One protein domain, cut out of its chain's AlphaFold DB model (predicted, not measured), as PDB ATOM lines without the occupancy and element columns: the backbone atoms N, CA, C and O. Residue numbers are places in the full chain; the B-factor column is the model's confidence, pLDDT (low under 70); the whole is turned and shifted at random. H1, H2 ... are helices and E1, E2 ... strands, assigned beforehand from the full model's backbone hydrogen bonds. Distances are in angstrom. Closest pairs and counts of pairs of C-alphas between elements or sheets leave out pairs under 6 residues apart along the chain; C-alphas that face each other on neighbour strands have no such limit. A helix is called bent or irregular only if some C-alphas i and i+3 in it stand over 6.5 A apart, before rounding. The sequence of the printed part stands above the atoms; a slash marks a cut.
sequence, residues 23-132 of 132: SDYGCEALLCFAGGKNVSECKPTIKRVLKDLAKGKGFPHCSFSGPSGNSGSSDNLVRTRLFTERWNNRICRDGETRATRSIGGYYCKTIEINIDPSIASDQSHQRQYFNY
ATOM      1  N   SER A  23       5.908  41.133   7.168       64.62
ATOM      2  CA  SER A  23       6.484  40.655   8.431       64.62
ATOM      3  C   SER A  23       5.652  41.063   9.648       64.62
ATOM      4  O   SER A  23       5.301  40.214  10.460       64.62
ATOM      5  N   ASP A  24       5.286  42.338   9.744       76.31
ATOM      6  CA  ASP A  24       4.551  42.919  10.867       76.31
ATOM      7  C   ASP A  24       3.131  42.349  10.941       76.31
ATOM      8  O   ASP A  24       2.687  41.946  12.011       76.31
ATOM      9  N   TYR A  25       2.447  42.217   9.797       83.44
ATOM     10  CA  TYR A  25       1.129  41.581   9.733       83.44
ATOM     11  C   TYR A  25       1.184  40.104  10.134       83.44
ATOM     12  O   TYR A  25       0.301  39.624  10.845       83.44
ATOM     13  N   GLY A  26       2.210  39.373   9.686       84.44
ATOM     14  CA  GLY A  26       2.394  37.976  10.060       84.44
ATOM     15  C   GLY A  26       2.612  37.794  11.558       84.44
ATOM     16  O   GLY A  26       2.013  36.908  12.170       84.44
ATOM     17  N   CYS A  27       3.423  38.661  12.163       84.31
ATOM     18  CA  CYS A  27       3.686  38.645  13.598       84.31
ATOM     19  C   CYS A  27       2.475  39.087  14.419       84.31
ATOM     20  O   CYS A  27       2.148  38.444  15.414       84.31
ATOM     21  N   GLU A  28       1.761  40.122  13.978       86.25
ATOM     22  CA  GLU A  28       0.510  40.558  14.595       86.25
ATOM     23  C   GLU A  28      -0.537  39.438  14.569       86.25
ATOM     24  O   GLU A  28      -1.141  39.130  15.594       86.25
ATOM     25  N   ALA A  29      -0.713  38.776  13.419       89.00
ATOM     26  CA  ALA A  29      -1.612  37.637  13.298       89.00
ATOM     27  C   ALA A  29      -1.234  36.532  14.290       89.00
ATOM     28  O   ALA A  29      -2.089  36.085  15.052       89.00
ATOM     29  N   LEU A  30       0.038  36.127  14.320       85.94
ATOM     30  CA  LEU A  30       0.529  35.090  15.224       85.94
ATOM     31  C   LEU A  30       0.223  35.422  16.691       85.94
ATOM     32  O   LEU A  30      -0.363  34.595  17.391       85.94
ATOM     33  N   LEU A  31       0.550  36.638  17.134       83.44
ATOM     34  CA  LEU A  31       0.270  37.106  18.494       83.44
ATOM     35  C   LEU A  31      -1.230  37.130  18.794       83.44
ATOM     36  O   LEU A  31      -1.659  36.719  19.870       83.44
ATOM     37  N   CYS A  32      -2.045  37.545  17.827       87.88
ATOM     38  CA  CYS A  32      -3.489  37.579  17.988       87.88
ATOM     39  C   CYS A  32      -4.120  36.197  18.144       87.88
ATOM     40  O   CYS A  32      -5.047  36.028  18.934       87.88
ATOM     41  N   PHE A  33      -3.613  35.191  17.433       85.44
ATOM     42  CA  PHE A  33      -4.048  33.816  17.653       85.44
ATOM     43  C   PHE A  33      -3.519  33.256  18.985       85.44
ATOM     44  O   PHE A  33      -4.268  32.571  19.680       85.44
ATOM     45  N   ALA A  34      -2.292  33.607  19.395       79.38
ATOM     46  CA  ALA A  34      -1.722  33.212  20.689       79.38
ATOM     47  C   ALA A  34      -2.504  33.768  21.897       79.38
ATOM     48  O   ALA A  34      -2.707  33.051  22.879       79.38
ATOM     49  N   GLY A  35      -2.992  35.013  21.805       74.50
ATOM     50  CA  GLY A  35      -3.852  35.640  22.820       74.50
ATOM     51  C   GLY A  35      -5.296  35.119  22.829       74.50
ATOM     52  O   GLY A  35      -5.990  35.220  23.837       74.50
ATOM     53  N   GLY A  36      -5.744  34.517  21.726       72.00
ATOM     54  CA  GLY A  36      -7.020  33.816  21.629       72.00
ATOM     55  C   GLY A  36      -8.231  34.665  21.246       72.00
ATOM     56  O   GLY A  36      -8.171  35.877  21.041       72.00
ATOM     57  N   LYS A  37      -9.382  33.989  21.118       73.19
ATOM     58  CA  LYS A  37     -10.621  34.530  20.515       73.19
ATOM     59  C   LYS A  37     -11.208  35.744  21.247       73.19
ATOM     60  O   LYS A  37     -12.006  36.469  20.655       73.19
ATOM     61  N   ASN A  38     -10.846  35.941  22.514       74.56
ATOM     62  CA  ASN A  38     -11.449  36.944  23.392       74.56
ATOM     63  C   ASN A  38     -10.728  38.299  23.368       74.56
ATOM     64  O   ASN A  38     -11.236  39.256  23.946       74.56
ATOM     65  N   VAL A  39      -9.585  38.408  22.685       81.25
ATOM     66  CA  VAL A  39      -8.859  39.677  22.558       81.25
ATOM     67  C   VAL A  39      -9.568  40.561  21.531       81.25
ATOM     68  O   VAL A  39      -9.550  40.293  20.325       81.25
ATOM     69  N   SER A  40     -10.237  41.614  22.005       81.12
ATOM     70  CA  SER A  40     -11.069  42.507  21.186       81.12
ATOM     71  C   SER A  40     -10.303  43.172  20.046       81.12
ATOM     72  O   SER A  40     -10.815  43.274  18.929       81.12
ATOM     73  N   GLU A  41      -9.067  43.571  20.320       82.88
ATOM     74  CA  GLU A  41      -8.137  44.231  19.411       82.88
ATOM     75  C   GLU A  41      -7.752  43.315  18.243       82.88
ATOM     76  O   GLU A  41      -7.492  43.782  17.138       82.88
ATOM     77  N   CYS A  42      -7.805  41.998  18.457       88.44
ATOM     78  CA  CYS A  42      -7.397  40.987  17.491       88.44
ATOM     79  C   CYS A  42      -8.506  40.535  16.542       88.44
ATOM     80  O   CYS A  42      -8.226  39.934  15.503       88.44
ATOM     81  N   LYS A  43      -9.770  40.853  16.840       88.19
ATOM     82  CA  LYS A  43     -10.917  40.527  15.977       88.19
ATOM     83  C   LYS A  43     -10.733  40.953  14.509       88.19
ATOM     84  O   LYS A  43     -10.986  40.115  13.635       88.19
ATOM     85  N   PRO A  44     -10.318  42.195  14.175       89.81
ATOM     86  CA  PRO A  44     -10.114  42.592  12.778       89.81
ATOM     87  C   PRO A  44      -9.010  41.781  12.086       89.81
ATOM     88  O   PRO A  44      -9.175  41.396  10.924       89.81
ATOM     89  N   THR A  45      -7.926  41.483  12.798       91.00
ATOM     90  CA  THR A  45      -6.761  40.757  12.275       91.00
ATOM     91  C   THR A  45      -7.094  39.288  12.044       91.00
ATOM     92  O   THR A  45      -6.924  38.797  10.928       91.00
ATOM     93  N   ILE A  46      -7.721  38.619  13.016       90.06
ATOM     94  CA  ILE A  46      -8.241  37.250  12.869       90.06
ATOM     95  C   ILE A  46      -9.201  37.175  11.676       90.06
ATOM     96  O   ILE A  46      -9.040  36.326  10.801       90.06
ATOM     97  N   LYS A  47     -10.160  38.103  11.568       91.44
ATOM     98  CA  LYS A  47     -11.115  38.129  10.449       91.44
ATOM     99  C   LYS A  47     -10.425  38.301   9.094       91.44
ATOM    100  O   LYS A  47     -10.865  37.720   8.101       91.44
ATOM    101  N   ARG A  48      -9.356  39.102   9.027       93.31
ATOM    102  CA  ARG A  48      -8.561  39.268   7.804       93.31
ATOM    103  C   ARG A  48      -7.871  37.962   7.421       93.31
ATOM    104  O   ARG A  48      -7.994  37.569   6.263       93.31
ATOM    105  N   VAL A  49      -7.251  37.278   8.384       92.62
ATOM    106  CA  VAL A  49      -6.614  35.971   8.171       92.62
ATOM    107  C   VAL A  49      -7.627  34.948   7.678       92.62
ATOM    108  O   VAL A  49      -7.422  34.370   6.619       92.62
ATOM    109  N   LEU A  50      -8.763  34.783   8.363       92.94
ATOM    110  CA  LEU A  50      -9.801  33.828   7.952       92.94
ATOM    111  C   LEU A  50     -10.312  34.119   6.533       92.94
ATOM    112  O   LEU A  50     -10.421  33.216   5.709       92.94
ATOM    113  N   LYS A  51     -10.529  35.392   6.185       94.00
ATOM    114  CA  LYS A  51     -10.903  35.791   4.818       94.00
ATOM    115  C   LYS A  51      -9.834  35.427   3.782       94.00
ATOM    116  O   LYS A  51     -10.171  35.071   2.655       94.00
ATOM    117  N   ASP A  52      -8.558  35.572   4.120       93.88
ATOM    118  CA  ASP A  52      -7.453  35.201   3.238       93.88
ATOM    119  C   ASP A  52      -7.362  33.674   3.068       93.88
ATOM    120  O   ASP A  52      -7.243  33.201   1.936       93.88
ATOM    121  N   LEU A  53      -7.551  32.906   4.145       93.06
ATOM    122  CA  LEU A  53      -7.660  31.443   4.095       93.06
ATOM    123  C   LEU A  53      -8.840  30.985   3.225       93.06
ATOM    124  O   LEU A  53      -8.703  30.066   2.416       93.06
ATOM    125  N   ALA A  54      -9.989  31.662   3.319       91.69
ATOM    126  CA  ALA A  54     -11.167  31.386   2.493       91.69
ATOM    127  C   ALA A  54     -10.897  31.582   0.993       91.69
ATOM    128  O   ALA A  54     -11.471  30.881   0.157       91.69
ATOM    129  N   LYS A  55      -9.975  32.490   0.657       94.31
ATOM    130  CA  LYS A  55      -9.485  32.737  -0.707       94.31
ATOM    131  C   LYS A  55      -8.375  31.775  -1.144       94.31
ATOM    132  O   LYS A  55      -7.858  31.925  -2.245       94.31
ATOM    133  N   GLY A  56      -8.001  30.810  -0.303       91.50
ATOM    134  CA  GLY A  56      -6.949  29.835  -0.586       91.50
ATOM    135  C   GLY A  56      -5.533  30.337  -0.311       91.50
ATOM    136  O   GLY A  56      -4.578  29.704  -0.755       91.50
ATOM    137  N   LYS A  57      -5.367  31.457   0.403       90.94
ATOM    138  CA  LYS A  57      -4.041  31.889   0.859       90.94
ATOM    139  C   LYS A  57      -3.598  31.066   2.069       90.94
ATOM    140  O   LYS A  57      -4.429  30.570   2.827       90.94
ATOM    141  N   GLY A  58      -2.286  30.941   2.248       86.31
ATOM    142  CA  GLY A  58      -1.696  30.329   3.437       86.31
ATOM    143  C   GLY A  58      -1.863  31.193   4.689       86.31
ATOM    144  O   GLY A  58      -2.197  32.378   4.607       86.31
ATOM    145  N   PHE A  59      -1.613  30.590   5.853       87.50
ATOM    146  CA  PHE A  59      -1.526  31.329   7.110       87.50
ATOM    147  C   PHE A  59      -0.337  32.314   7.062       87.50
ATOM    148  O   PHE A  59       0.693  31.971   6.481       87.50
ATOM    149  N   PRO A  60      -0.451  33.533   7.625       86.50
ATOM    150  CA  PRO A  60       0.640  34.505   7.602       86.50
ATOM    151  C   PRO A  60       1.894  33.992   8.317       86.50
ATOM    152  O   PRO A  60       1.804  33.469   9.426       86.50
ATOM    153  N   HIS A  61       3.064  34.197   7.715       80.56
ATOM    154  CA  HIS A  61       4.342  33.891   8.355       80.56
ATOM    155  C   HIS A  61       4.905  35.140   9.030       80.56
ATOM    156  O   HIS A  61       4.926  36.221   8.442       80.56
ATOM    157  N   CYS A  62       5.382  34.977  10.258       76.44
ATOM    158  CA  CYS A  62       6.150  35.984  10.979       76.44
ATOM    159  C   CYS A  62       7.639  35.646  10.864       76.44
ATOM    160  O   CYS A  62       8.025  34.489  11.036       76.44
ATOM    161  N   SER A  63       8.481  36.646  10.626       67.94
ATOM    162  CA  SER A  63       9.935  36.515  10.750       67.94
ATOM    163  C   SER A  63      10.360  37.294  11.985       67.94
ATOM    164  O   SER A  63      10.659  38.481  11.893       67.94
ATOM    165  N   PHE A  64      10.321  36.654  13.154       60.53
ATOM    166  CA  PHE A  64      10.774  37.285  14.388       60.53
ATOM    167  C   PHE A  64      12.285  37.080  14.533       60.53
ATOM    168  O   PHE A  64      12.765  35.949  14.595       60.53
ATOM    169  N   SER A  65      13.054  38.163  14.607       50.91
ATOM    170  CA  SER A  65      14.419  38.107  15.131       50.91
ATOM    171  C   SER A  65      14.323  38.075  16.656       50.91
ATOM    172  O   SER A  65      14.063  39.103  17.283       50.91
ATOM    173  N   GLY A  66      14.457  36.896  17.269       45.84
ATOM    174  CA  GLY A  66      14.478  36.795  18.730       45.84
ATOM    175  C   GLY A  66      15.665  37.563  19.351       45.84
ATOM    176  O   GLY A  66      16.650  37.824  18.656       45.84
ATOM    177  N   PRO A  67      15.629  37.869  20.666       42.62
ATOM    178  CA  PRO A  67      16.703  38.582  21.377       42.62
ATOM    179  C   PRO A  67      18.091  37.932  21.244       42.62
ATOM    180  O   PRO A  67      19.107  38.596  21.414       42.62
ATOM    181  N   SER A  68      18.139  36.634  20.935       46.25
ATOM    182  CA  SER A  68      19.371  35.850  20.795       46.25
ATOM    183  C   SER A  68      19.905  35.759  19.360       46.25
ATOM    184  O   SER A  68      20.741  34.905  19.089       46.25
ATOM    185  N   GLY A  69      19.426  36.579  18.417       39.41
ATOM    186  CA  GLY A  69      19.950  36.598  17.042       39.41
ATOM    187  C   GLY A  69      19.696  35.317  16.237       39.41
ATOM    188  O   GLY A  69      20.170  35.192  15.111       39.41
ATOM    189  N   ASN A  70      18.927  34.373  16.781       40.62
ATOM    190  CA  ASN A  70      18.517  33.179  16.065       40.62
ATOM    191  C   ASN A  70      17.250  33.517  15.274       40.62
ATOM    192  O   ASN A  70      16.172  33.678  15.850       40.62
ATOM    193  N   SER A  71      17.389  33.631  13.954       46.91
ATOM    194  CA  SER A  71      16.281  33.691  12.996       46.91
ATOM    195  C   SER A  71      15.541  32.347  12.989       46.91
ATOM    196  O   SER A  71      15.681  31.545  12.071       46.91
ATOM    197  N   GLY A  72      14.819  32.040  14.065       48.66
ATOM    198  CA  GLY A  72      13.942  30.881  14.128       48.66
ATOM    199  C   GLY A  72      12.654  31.197  13.385       48.66
ATOM    200  O   GLY A  72      11.947  32.127  13.764       48.66
ATOM    201  N   SER A  73      12.337  30.438  12.333       53.00
ATOM    202  CA  SER A  73      11.020  30.515  11.701       53.00
ATOM    203  C   SER A  73       9.934  30.342  12.760       53.00
ATOM    204  O   SER A  73       9.928  29.359  13.509       53.00
ATOM    205  N   SER A  74       8.985  31.278  12.783       57.97
ATOM    206  CA  SER A  74       7.824  31.260  13.683       57.97
ATOM    207  C   SER A  74       6.936  30.024  13.514       57.97
ATOM    208  O   SER A  74       6.075  29.764  14.351       57.97
ATOM    209  N   ASP A  75       7.177  29.242  12.462       58.56
ATOM    210  CA  ASP A  75       6.528  27.965  12.165       58.56
ATOM    211  C   ASP A  75       6.615  26.957  13.328       58.56
ATOM    212  O   ASP A  75       5.777  26.064  13.432       58.56
ATOM    213  N   ASN A  76       7.606  27.098  14.220       66.38
ATOM    214  CA  ASN A  76       7.734  26.238  15.403       66.38
ATOM    215  C   ASN A  76       6.915  26.723  16.612       66.38
ATOM    216  O   ASN A  76       6.565  25.910  17.459       66.38
ATOM    217  N   LEU A  77       6.594  28.019  16.689       73.62
ATOM    218  CA  LEU A  77       5.849  28.625  17.803       73.62
ATOM    219  C   LEU A  77       4.336  28.473  17.632       73.62
ATOM    220  O   LEU A  77       3.606  28.305  18.606       73.62
ATOM    221  N   VAL A  78       3.856  28.540  16.388       78.31
ATOM    222  CA  VAL A  78       2.443  28.351  16.062       78.31
ATOM    223  C   VAL A  78       2.314  27.370  14.910       78.31
ATOM    224  O   VAL A  78       2.721  27.639  13.782       78.31
ATOM    225  N   ARG A  79       1.689  26.228  15.189       84.06
ATOM    226  CA  ARG A  79       1.476  25.151  14.228       84.06
ATOM    227  C   ARG A  79       0.031  25.144  13.764       84.06
ATOM    228  O   ARG A  79      -0.886  24.837  14.529       84.06
ATOM    229  N   THR A  80      -0.171  25.450  12.489       87.00
ATOM    230  CA  THR A  80      -1.505  25.522  11.895       87.00
ATOM    231  C   THR A  80      -1.840  24.259  11.110       87.00
ATOM    232  O   THR A  80      -0.993  23.677  10.432       87.00
ATOM    233  N   ARG A  81      -3.092  23.809  11.207       90.38
ATOM    234  CA  ARG A  81      -3.622  22.697  10.419       90.38
ATOM    235  C   ARG A  81      -4.940  23.112   9.792       90.38
ATOM    236  O   ARG A  81      -5.914  23.362  10.493       90.38
ATOM    237  N   LEU A  82      -4.971  23.154   8.467       91.88
ATOM    238  CA  LEU A  82      -6.179  23.425   7.700       91.88
ATOM    239  C   LEU A  82      -6.814  22.094   7.298       91.88
ATOM    240  O   LEU A  82      -6.134  21.205   6.785       91.88
ATOM    241  N   PHE A  83      -8.110  21.942   7.538       93.50
ATOM    242  CA  PHE A  83      -8.857  20.748   7.155       93.50
ATOM    243  C   PHE A  83     -10.309  21.090   6.830       93.50
ATOM    244  O   PHE A  83     -10.804  22.178   7.116       93.50
ATOM    245  N   THR A  84     -10.996  20.152   6.185       94.44
ATOM    246  CA  THR A  84     -12.441  20.225   5.955       94.44
ATOM    247  C   THR A  84     -13.093  19.071   6.693       94.44
ATOM    248  O   THR A  84     -12.731  17.917   6.474       94.44
ATOM    249  N   GLU A  85     -14.042  19.373   7.572       93.75
ATOM    250  CA  GLU A  85     -14.773  18.377   8.352       93.75
ATOM    251  C   GLU A  85     -16.240  18.314   7.920       93.75
ATOM    252  O   GLU A  85     -16.839  19.322   7.536       93.75
ATOM    253  N   ARG A  86     -16.828  17.113   7.965       94.38
ATOM    254  CA  ARG A  86     -18.270  16.936   7.768       94.38
ATOM    255  C   ARG A  86     -19.002  17.437   9.008       94.38
ATOM    256  O   ARG A  86     -18.602  17.145  10.131       94.38
ATOM    257  N   TRP A  87     -20.101  18.142   8.793       94.00
ATOM    258  CA  TRP A  87     -20.913  18.745   9.836       94.00
ATOM    259  C   TRP A  87     -22.393  18.414   9.630       94.00
ATOM    260  O   TRP A  87     -22.856  18.233   8.502       94.00
ATOM    261  N   ASN A  88     -23.150  18.330  10.724       90.94
ATOM    262  CA  ASN A  88     -24.575  17.980  10.680       90.94
ATOM    263  C   ASN A  88     -25.497  19.210  10.604       90.94
ATOM    264  O   ASN A  88     -26.692  19.064  10.358       90.94
ATOM    265  N   ASN A  89     -24.962  20.418  10.803       92.06
ATOM    266  CA  ASN A  89     -25.722  21.669  10.795       92.06
ATOM    267  C   ASN A  89     -25.315  22.564   9.607       92.06
ATOM    268  O   ASN A  89     -24.259  22.396   9.004       92.06
ATOM    269  N   ARG A  90     -26.155  23.548   9.274       93.44
ATOM    270  CA  ARG A  90     -25.871  24.595   8.278       93.44
ATOM    271  C   ARG A  90     -24.880  25.645   8.779       93.44
ATOM    272  O   ARG A  90     -24.352  26.394   7.963       93.44
ATOM    273  N   ILE A  91     -24.670  25.713  10.088       94.75
ATOM    274  CA  ILE A  91     -23.762  26.645  10.758       94.75
ATOM    275  C   ILE A  91     -22.660  25.836  11.440       94.75
ATOM    276  O   ILE A  91     -22.961  24.846  12.111       94.75
ATOM    277  N   CYS A  92     -21.408  26.234  11.227       94.19
ATOM    278  CA  CYS A  92     -20.212  25.573  11.736       94.19
ATOM    279  C   CYS A  92     -20.036  25.756  13.253       94.19
ATOM    280  O   CYS A  92     -20.860  26.377  13.926       94.19
ATOM    281  N   ARG A  93     -18.967  25.168  13.809       90.81
ATOM    282  CA  ARG A  93     -18.687  25.144  15.256       90.81
ATOM    283  C   ARG A  93     -18.601  26.544  15.874       90.81
ATOM    284  O   ARG A  93     -18.905  26.706  17.049       90.81
ATOM    285  N   ASP A  94     -18.181  27.534  15.098       88.25
ATOM    286  CA  ASP A  94     -18.087  28.928  15.530       88.25
ATOM    287  C   ASP A  94     -19.439  29.641  15.712       88.25
ATOM    288  O   ASP A  94     -19.458  30.731  16.275       88.25
ATOM    289  N   GLY A  95     -20.554  29.050  15.271       91.06
ATOM    290  CA  GLY A  95     -21.885  29.650  15.375       91.06
ATOM    291  C   GLY A  95     -22.171  30.759  14.355       91.06
ATOM    292  O   GLY A  95     -23.280  31.290  14.343       91.06
ATOM    293  N   GLU A  96     -21.223  31.077  13.471       91.06
ATOM    294  CA  GLU A  96     -21.333  32.179  12.507       91.06
ATOM    295  C   GLU A  96     -21.114  31.710  11.061       91.06
ATOM    296  O   GLU A  96     -21.866  32.089  10.156       91.06
ATOM    297  N   THR A  97     -20.114  30.858  10.822       92.31
ATOM    298  CA  THR A  97     -19.725  30.441   9.474       92.31
ATOM    299  C   THR A  97     -20.739  29.461   8.893       92.31
ATOM    300  O   THR A  97     -21.107  28.459   9.510       92.31
ATOM    301  N   ARG A  98     -21.195  29.728   7.662       94.31
ATOM    302  CA  ARG A  98     -22.110  28.834   6.942       94.31
ATOM    303  C   ARG A  98     -21.349  27.659   6.346       94.31
ATOM    304  O   ARG A  98     -20.395  27.837   5.597       94.31
ATOM    305  N   ALA A  99     -21.838  26.459   6.622       94.50
ATOM    306  CA  ALA A  99     -21.297  25.243   6.052       94.50
ATOM    307  C   ALA A  99     -21.581  25.169   4.543       94.50
ATOM    308  O   ALA A  99     -22.659  25.533   4.062       94.50
ATOM    309  N   THR A 100     -20.623  24.633   3.791       94.69
ATOM    310  CA  THR A 100     -20.790  24.361   2.364       94.69
ATOM    311  C   THR A 100     -21.610  23.088   2.191       94.69
ATOM    312  O   THR A 100     -21.271  22.046   2.753       94.69
ATOM    313  N   ARG A 101     -22.697  23.153   1.416       93.69
ATOM    314  CA  ARG A 101     -23.517  21.979   1.095       93.69
ATOM    315  C   ARG A 101     -22.920  21.242  -0.101       93.69
ATOM    316  O   ARG A 101     -22.739  21.834  -1.158       93.69
ATOM    317  N   SER A 102     -22.694  19.946   0.057       90.81
ATOM    318  CA  SER A 102     -22.363  19.015  -1.023       90.81
ATOM    319  C   SER A 102     -23.316  17.813  -0.981       90.81
ATOM    320  O   SER A 102     -24.180  17.727  -0.105       90.81
ATOM    321  N   ILE A 103     -23.180  16.881  -1.927       88.38
ATOM    322  CA  ILE A 103     -24.031  15.684  -2.048       88.38
ATOM    323  C   ILE A 103     -23.996  14.853  -0.750       88.38
ATOM    324  O   ILE A 103     -25.021  14.338  -0.316       88.38
ATOM    325  N   GLY A 104     -22.838  14.790  -0.082       86.62
ATOM    326  CA  GLY A 104     -22.636  14.042   1.165       86.62
ATOM    327  C   GLY A 104     -23.074  14.751   2.456       86.62
ATOM    328  O   GLY A 104     -22.968  14.163   3.533       86.62
ATOM    329  N   GLY A 105     -23.563  15.994   2.392       93.25
ATOM    330  CA  GLY A 105     -23.993  16.765   3.564       93.25
ATOM    331  C   GLY A 105     -23.356  18.150   3.653       93.25
ATOM    332  O   GLY A 105     -22.996  18.748   2.638       93.25
ATOM    333  N   TYR A 106     -23.256  18.677   4.873       96.00
ATOM    334  CA  TYR A 106     -22.638  19.970   5.148       96.00
ATOM    335  C   TYR A 106     -21.171  19.795   5.538       96.00
ATOM    336  O   TYR A 106     -20.809  18.816   6.188       96.00
ATOM    337  N   TYR A 107     -20.331  20.739   5.130       95.38
ATOM    338  CA  TYR A 107     -18.897  20.714   5.388       95.38
ATOM    339  C   TYR A 107     -18.414  22.074   5.865       95.38
ATOM    340  O   TYR A 107     -18.817  23.110   5.332       95.38
ATOM    341  N   CYS A 108     -17.521  22.058   6.845       95.88
ATOM    342  CA  CYS A 108     -16.905  23.244   7.410       95.88
ATOM    343  C   CYS A 108     -15.409  23.201   7.138       95.88
ATOM    344  O   CYS A 108     -14.750  22.198   7.417       95.88
ATOM    345  N   LYS A 109     -14.876  24.286   6.572       95.50
ATOM    346  CA  LYS A 109     -13.433  24.502   6.548       95.50
ATOM    347  C   LYS A 109     -13.026  25.009   7.921       95.50
ATOM    348  O   LYS A 109     -13.691  25.880   8.487       95.50
ATOM    349  N   THR A 110     -11.964  24.429   8.453       94.06
ATOM    350  CA  THR A 110     -11.503  24.692   9.809       94.06
ATOM    351  C   THR A 110      -9.994  24.856   9.787       94.06
ATOM    352  O   THR A 110      -9.278  24.073   9.159       94.06
ATOM    353  N   ILE A 111      -9.509  25.884  10.473       91.69
ATOM    354  CA  ILE A 111      -8.107  26.010  10.843       91.69
ATOM    355  C   ILE A 111      -7.985  25.715  12.334       91.69
ATOM    356  O   ILE A 111      -8.637  26.338  13.175       91.69
ATOM    357  N   GLU A 112      -7.166  24.721  12.640       91.38
ATOM    358  CA  GLU A 112      -6.687  24.440  13.982       91.38
ATOM    359  C   GLU A 112      -5.367  25.170  14.181       91.38
ATOM    360  O   GLU A 112      -4.424  25.009  13.404       91.38
ATOM    361  N   ILE A 113      -5.320  25.981  15.226       88.06
ATOM    362  CA  ILE A 113      -4.140  26.716  15.645       88.06
ATOM    363  C   ILE A 113      -3.626  26.049  16.913       88.06
ATOM    364  O   ILE A 113      -4.321  26.052  17.930       88.06
ATOM    365  N   ASN A 114      -2.436  25.456  16.834       86.81
ATOM    366  CA  ASN A 114      -1.731  24.935  17.996       86.81
ATOM    367  C   ASN A 114      -0.634  25.924  18.374       86.81
ATOM    368  O   ASN A 114       0.246  26.198  17.559       86.81
ATOM    369  N   ILE A 115      -0.696  26.463  19.581       83.75
ATOM    370  CA  ILE A 115       0.272  27.432  20.088       83.75
ATOM    371  C   ILE A 115       1.222  26.707  21.033       83.75
ATOM    372  O   ILE A 115       0.782  25.928  21.882       83.75
ATOM    373  N   ASP A 116       2.519  26.954  20.872       79.69
ATOM    374  CA  ASP A 116       3.532  26.406  21.760       79.69
ATOM    375  C   ASP A 116       3.281  26.880  23.207       79.69
ATOM    376  O   ASP A 116       3.003  28.064  23.434       79.69
ATOM    377  N   PRO A 117       3.362  25.984  24.206       74.75
ATOM    378  CA  PRO A 117       3.115  26.328  25.603       74.75
ATOM    379  C   PRO A 117       4.001  27.461  26.138       74.75
ATOM    380  O   PRO A 117       3.613  28.087  27.119       74.75
ATOM    381  N   SER A 118       5.155  27.744  25.521       70.38
ATOM    382  CA  SER A 118       6.021  28.862  25.914       70.38
ATOM    383  C   SER A 118       5.425  30.248  25.635       70.38
ATOM    384  O   SER A 118       5.825  31.208  26.288       70.38
ATOM    385  N   ILE A 119       4.471  30.360  24.700       70.19
ATOM    386  CA  ILE A 119       3.837  31.635  24.310       70.19
ATOM    387  C   ILE A 119       2.305  31.633  24.423       70.19
ATOM    388  O   ILE A 119       1.668  32.655  24.170       70.19
ATOM    389  N   ALA A 120       1.696  30.500  24.772       69.31
ATOM    390  CA  ALA A 120       0.258  30.425  24.998       69.31
ATOM    391  C   ALA A 120      -0.134  31.239  26.243       69.31
ATOM    392  O   ALA A 120       0.510  31.126  27.285       69.31
ATOM    393  N   SER A 121      -1.225  32.013  26.159       67.50
ATOM    394  CA  SER A 121      -1.724  32.779  27.314       67.50
ATOM    395  C   SER A 121      -2.100  31.876  28.501       67.50
ATOM    396  O   SER A 121      -1.982  32.294  29.647       67.50
ATOM    397  N   ASP A 122      -2.552  30.646  28.225       67.62
ATOM    398  CA  ASP A 122      -2.759  29.556  29.184       67.62
ATOM    399  C   ASP A 122      -2.906  28.203  28.439       67.62
ATOM    400  O   ASP A 122      -2.903  28.147  27.204       67.62
ATOM    401  N   GLN A 123      -3.069  27.095  29.175       67.56
ATOM    402  CA  GLN A 123      -3.253  25.757  28.586       67.56
ATOM    403  C   GLN A 123      -4.524  25.620  27.729       67.56
ATOM    404  O   GLN A 123      -4.543  24.831  26.787       67.56
ATOM    405  N   SER A 124      -5.579  26.385  28.019       66.25
ATOM    406  CA  SER A 124      -6.836  26.339  27.261       66.25
ATOM    407  C   SER A 124      -6.711  26.993  25.882       66.25
ATOM    408  O   SER A 124      -7.416  26.611  24.948       66.25
ATOM    409  N   HIS A 125      -5.756  27.909  25.720       70.06
ATOM    410  CA  HIS A 125      -5.474  28.585  24.459       70.06
ATOM    411  C   HIS A 125      -4.468  27.847  23.577       70.06
ATOM    412  O   HIS A 125      -4.260  28.278  22.448       70.06
ATOM    413  N   GLN A 126      -3.900  26.722  24.027       76.62
ATOM    414  CA  GLN A 126      -2.950  25.933  23.235       76.62
ATOM    415  C   GLN A 126      -3.552  25.373  21.950       76.62
ATOM    416  O   GLN A 126      -2.817  25.171  20.992       76.62
ATOM    417  N   ARG A 127      -4.860  25.089  21.917       85.62
ATOM    418  CA  ARG A 127      -5.540  24.530  20.741       85.62
ATOM    419  C   ARG A 127      -6.826  25.281  20.477       85.62
ATOM    420  O   ARG A 127      -7.772  25.212  21.257       85.62
ATOM    421  N   GLN A 128      -6.874  25.973  19.349       87.81
ATOM    422  CA  GLN A 128      -8.020  26.785  18.967       87.81
ATOM    423  C   GLN A 128      -8.526  26.392  17.588       87.81
ATOM    424  O   GLN A 128      -7.750  26.035  16.705       87.81
ATOM    425  N   TYR A 129      -9.840  26.497  17.397       90.38
ATOM    426  CA  TYR A 129     -10.502  26.188  16.133       90.38
ATOM    427  C   TYR A 129     -11.243  27.413  15.609       90.38
ATOM    428  O   TYR A 129     -12.022  28.049  16.333       90.38
ATOM    429  N   PHE A 130     -11.034  27.694  14.328       91.56
ATOM    430  CA  PHE A 130     -11.721  28.751  13.600       91.56
ATOM    431  C   PHE A 130     -12.267  28.205  12.290       91.56
ATOM    432  O   PHE A 130     -11.603  27.409  11.629       91.56
ATOM    433  N   ASN A 131     -13.459  28.652  11.907       94.38
ATOM    434  CA  ASN A 131     -14.035  28.358  10.603       94.38
ATOM    435  C   ASN A 131     -13.814  29.537   9.647       94.38
ATOM    436  O   ASN A 131     -13.670  30.676  10.094       94.38
ATOM    437  N   TYR A 132     -13.714  29.251   8.345       93.19
ATOM    438  CA  TYR A 132     -13.455  30.250   7.305       93.19
ATOM    439  C   TYR A 132     -14.074  29.889   5.952       93.19
ATOM    440  O   TYR A 132     -14.302  28.685   5.690       93.19
TER     441      TYR A 132
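What this domain is: This is residues 23 to 132 of the 132 residues of an uncharacterized protein of Acinetobacter bereziniae (UniProt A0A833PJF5). A strongly twisted antiparallel sheet is built along one long strand, E3, with E1 down one side of it and the shorter E2 and E4 on the other side. Two helices, H1 and H2, cover part of one face and cross each other steeply, while the loop around Ser 68 and the E2 to E3 turn at Ile 103 make the two ends of the long axis. The printed part has 110 residues with three named helices and four named strands, in the order H1 H2 E1 E2 E3 H3 E4, and its class is mixed, helices and strands. It is compact, with a radius of gyration of the C-alphas of 15.0 A, yet only just elongated, spanning 53 by 27 by 22 A.

Where its parts are: Find C-alpha 105 at (-23.993, 16.765, 3.564); from there E3, residues 105 to 115, runs 31.2 A to C-alpha 115 at (0.272, 27.432, 20.088). E1, residues 78 to 87, is 26.0 A long and bends by 54 degrees at residue 84. E2 is residues 100 to 102, 6.5 A, and E4 is residues 127 to 131, 13.8 A. H1, residues 23 to 35, begins at C-alpha 23, (6.484, 40.655, 8.431), and is 18.4 A long. H2, residues 40 to 54, covers 21.8 A and is irregular, with C-alphas 41 and 44 7.1 A apart. H3 is residues 123 to 126, 5.4 A.

How they stand to each other: Look first along E3, whose pairing is staggered. E1 is antiparallel to it at 163 degrees, with N 81 and O 112 at 2.8 A. On the other side, E2 forms a hairpin with E3, with N 100 and O 107 at 2.8 A, and E4 is antiparallel to E3, with N 111 and O 130 at 2.8 A. H1 and H2 are on the same face of this sheet. H1, at a height over the sheet of 9.2 A, runs across the strands, at 84 degrees to E3 on the local plane. H2 has a height over the sheet of 9.4 A. H1 touches H2 with residues 28 to 33 alone, opposite ways at a steep tilt of 67 degrees; their closest C-alphas, of Cys 32 and Cys 42, are 5.2 A apart. H3 only grazes the sheet, and H2 and H3 are apart. Every O i to N i+4 pair is within hydrogen-bond range in H1, against 9 of 11 in H2; H3 is too short for such a pair.

The domain as a whole: The two C-alphas farthest apart, of Ser 68 and Ile 103, are 53.0 A apart. The printed part has no cut and ends at residue 132, the chain's last. The links H2 to E1, residues 55 to 77, and E1 to E2, residues 88 to 99, are long. Mean pLDDT of the printed part is 81.9; look for values under 70 at residue 23, residues 63 to 76 and residues 120 to 124.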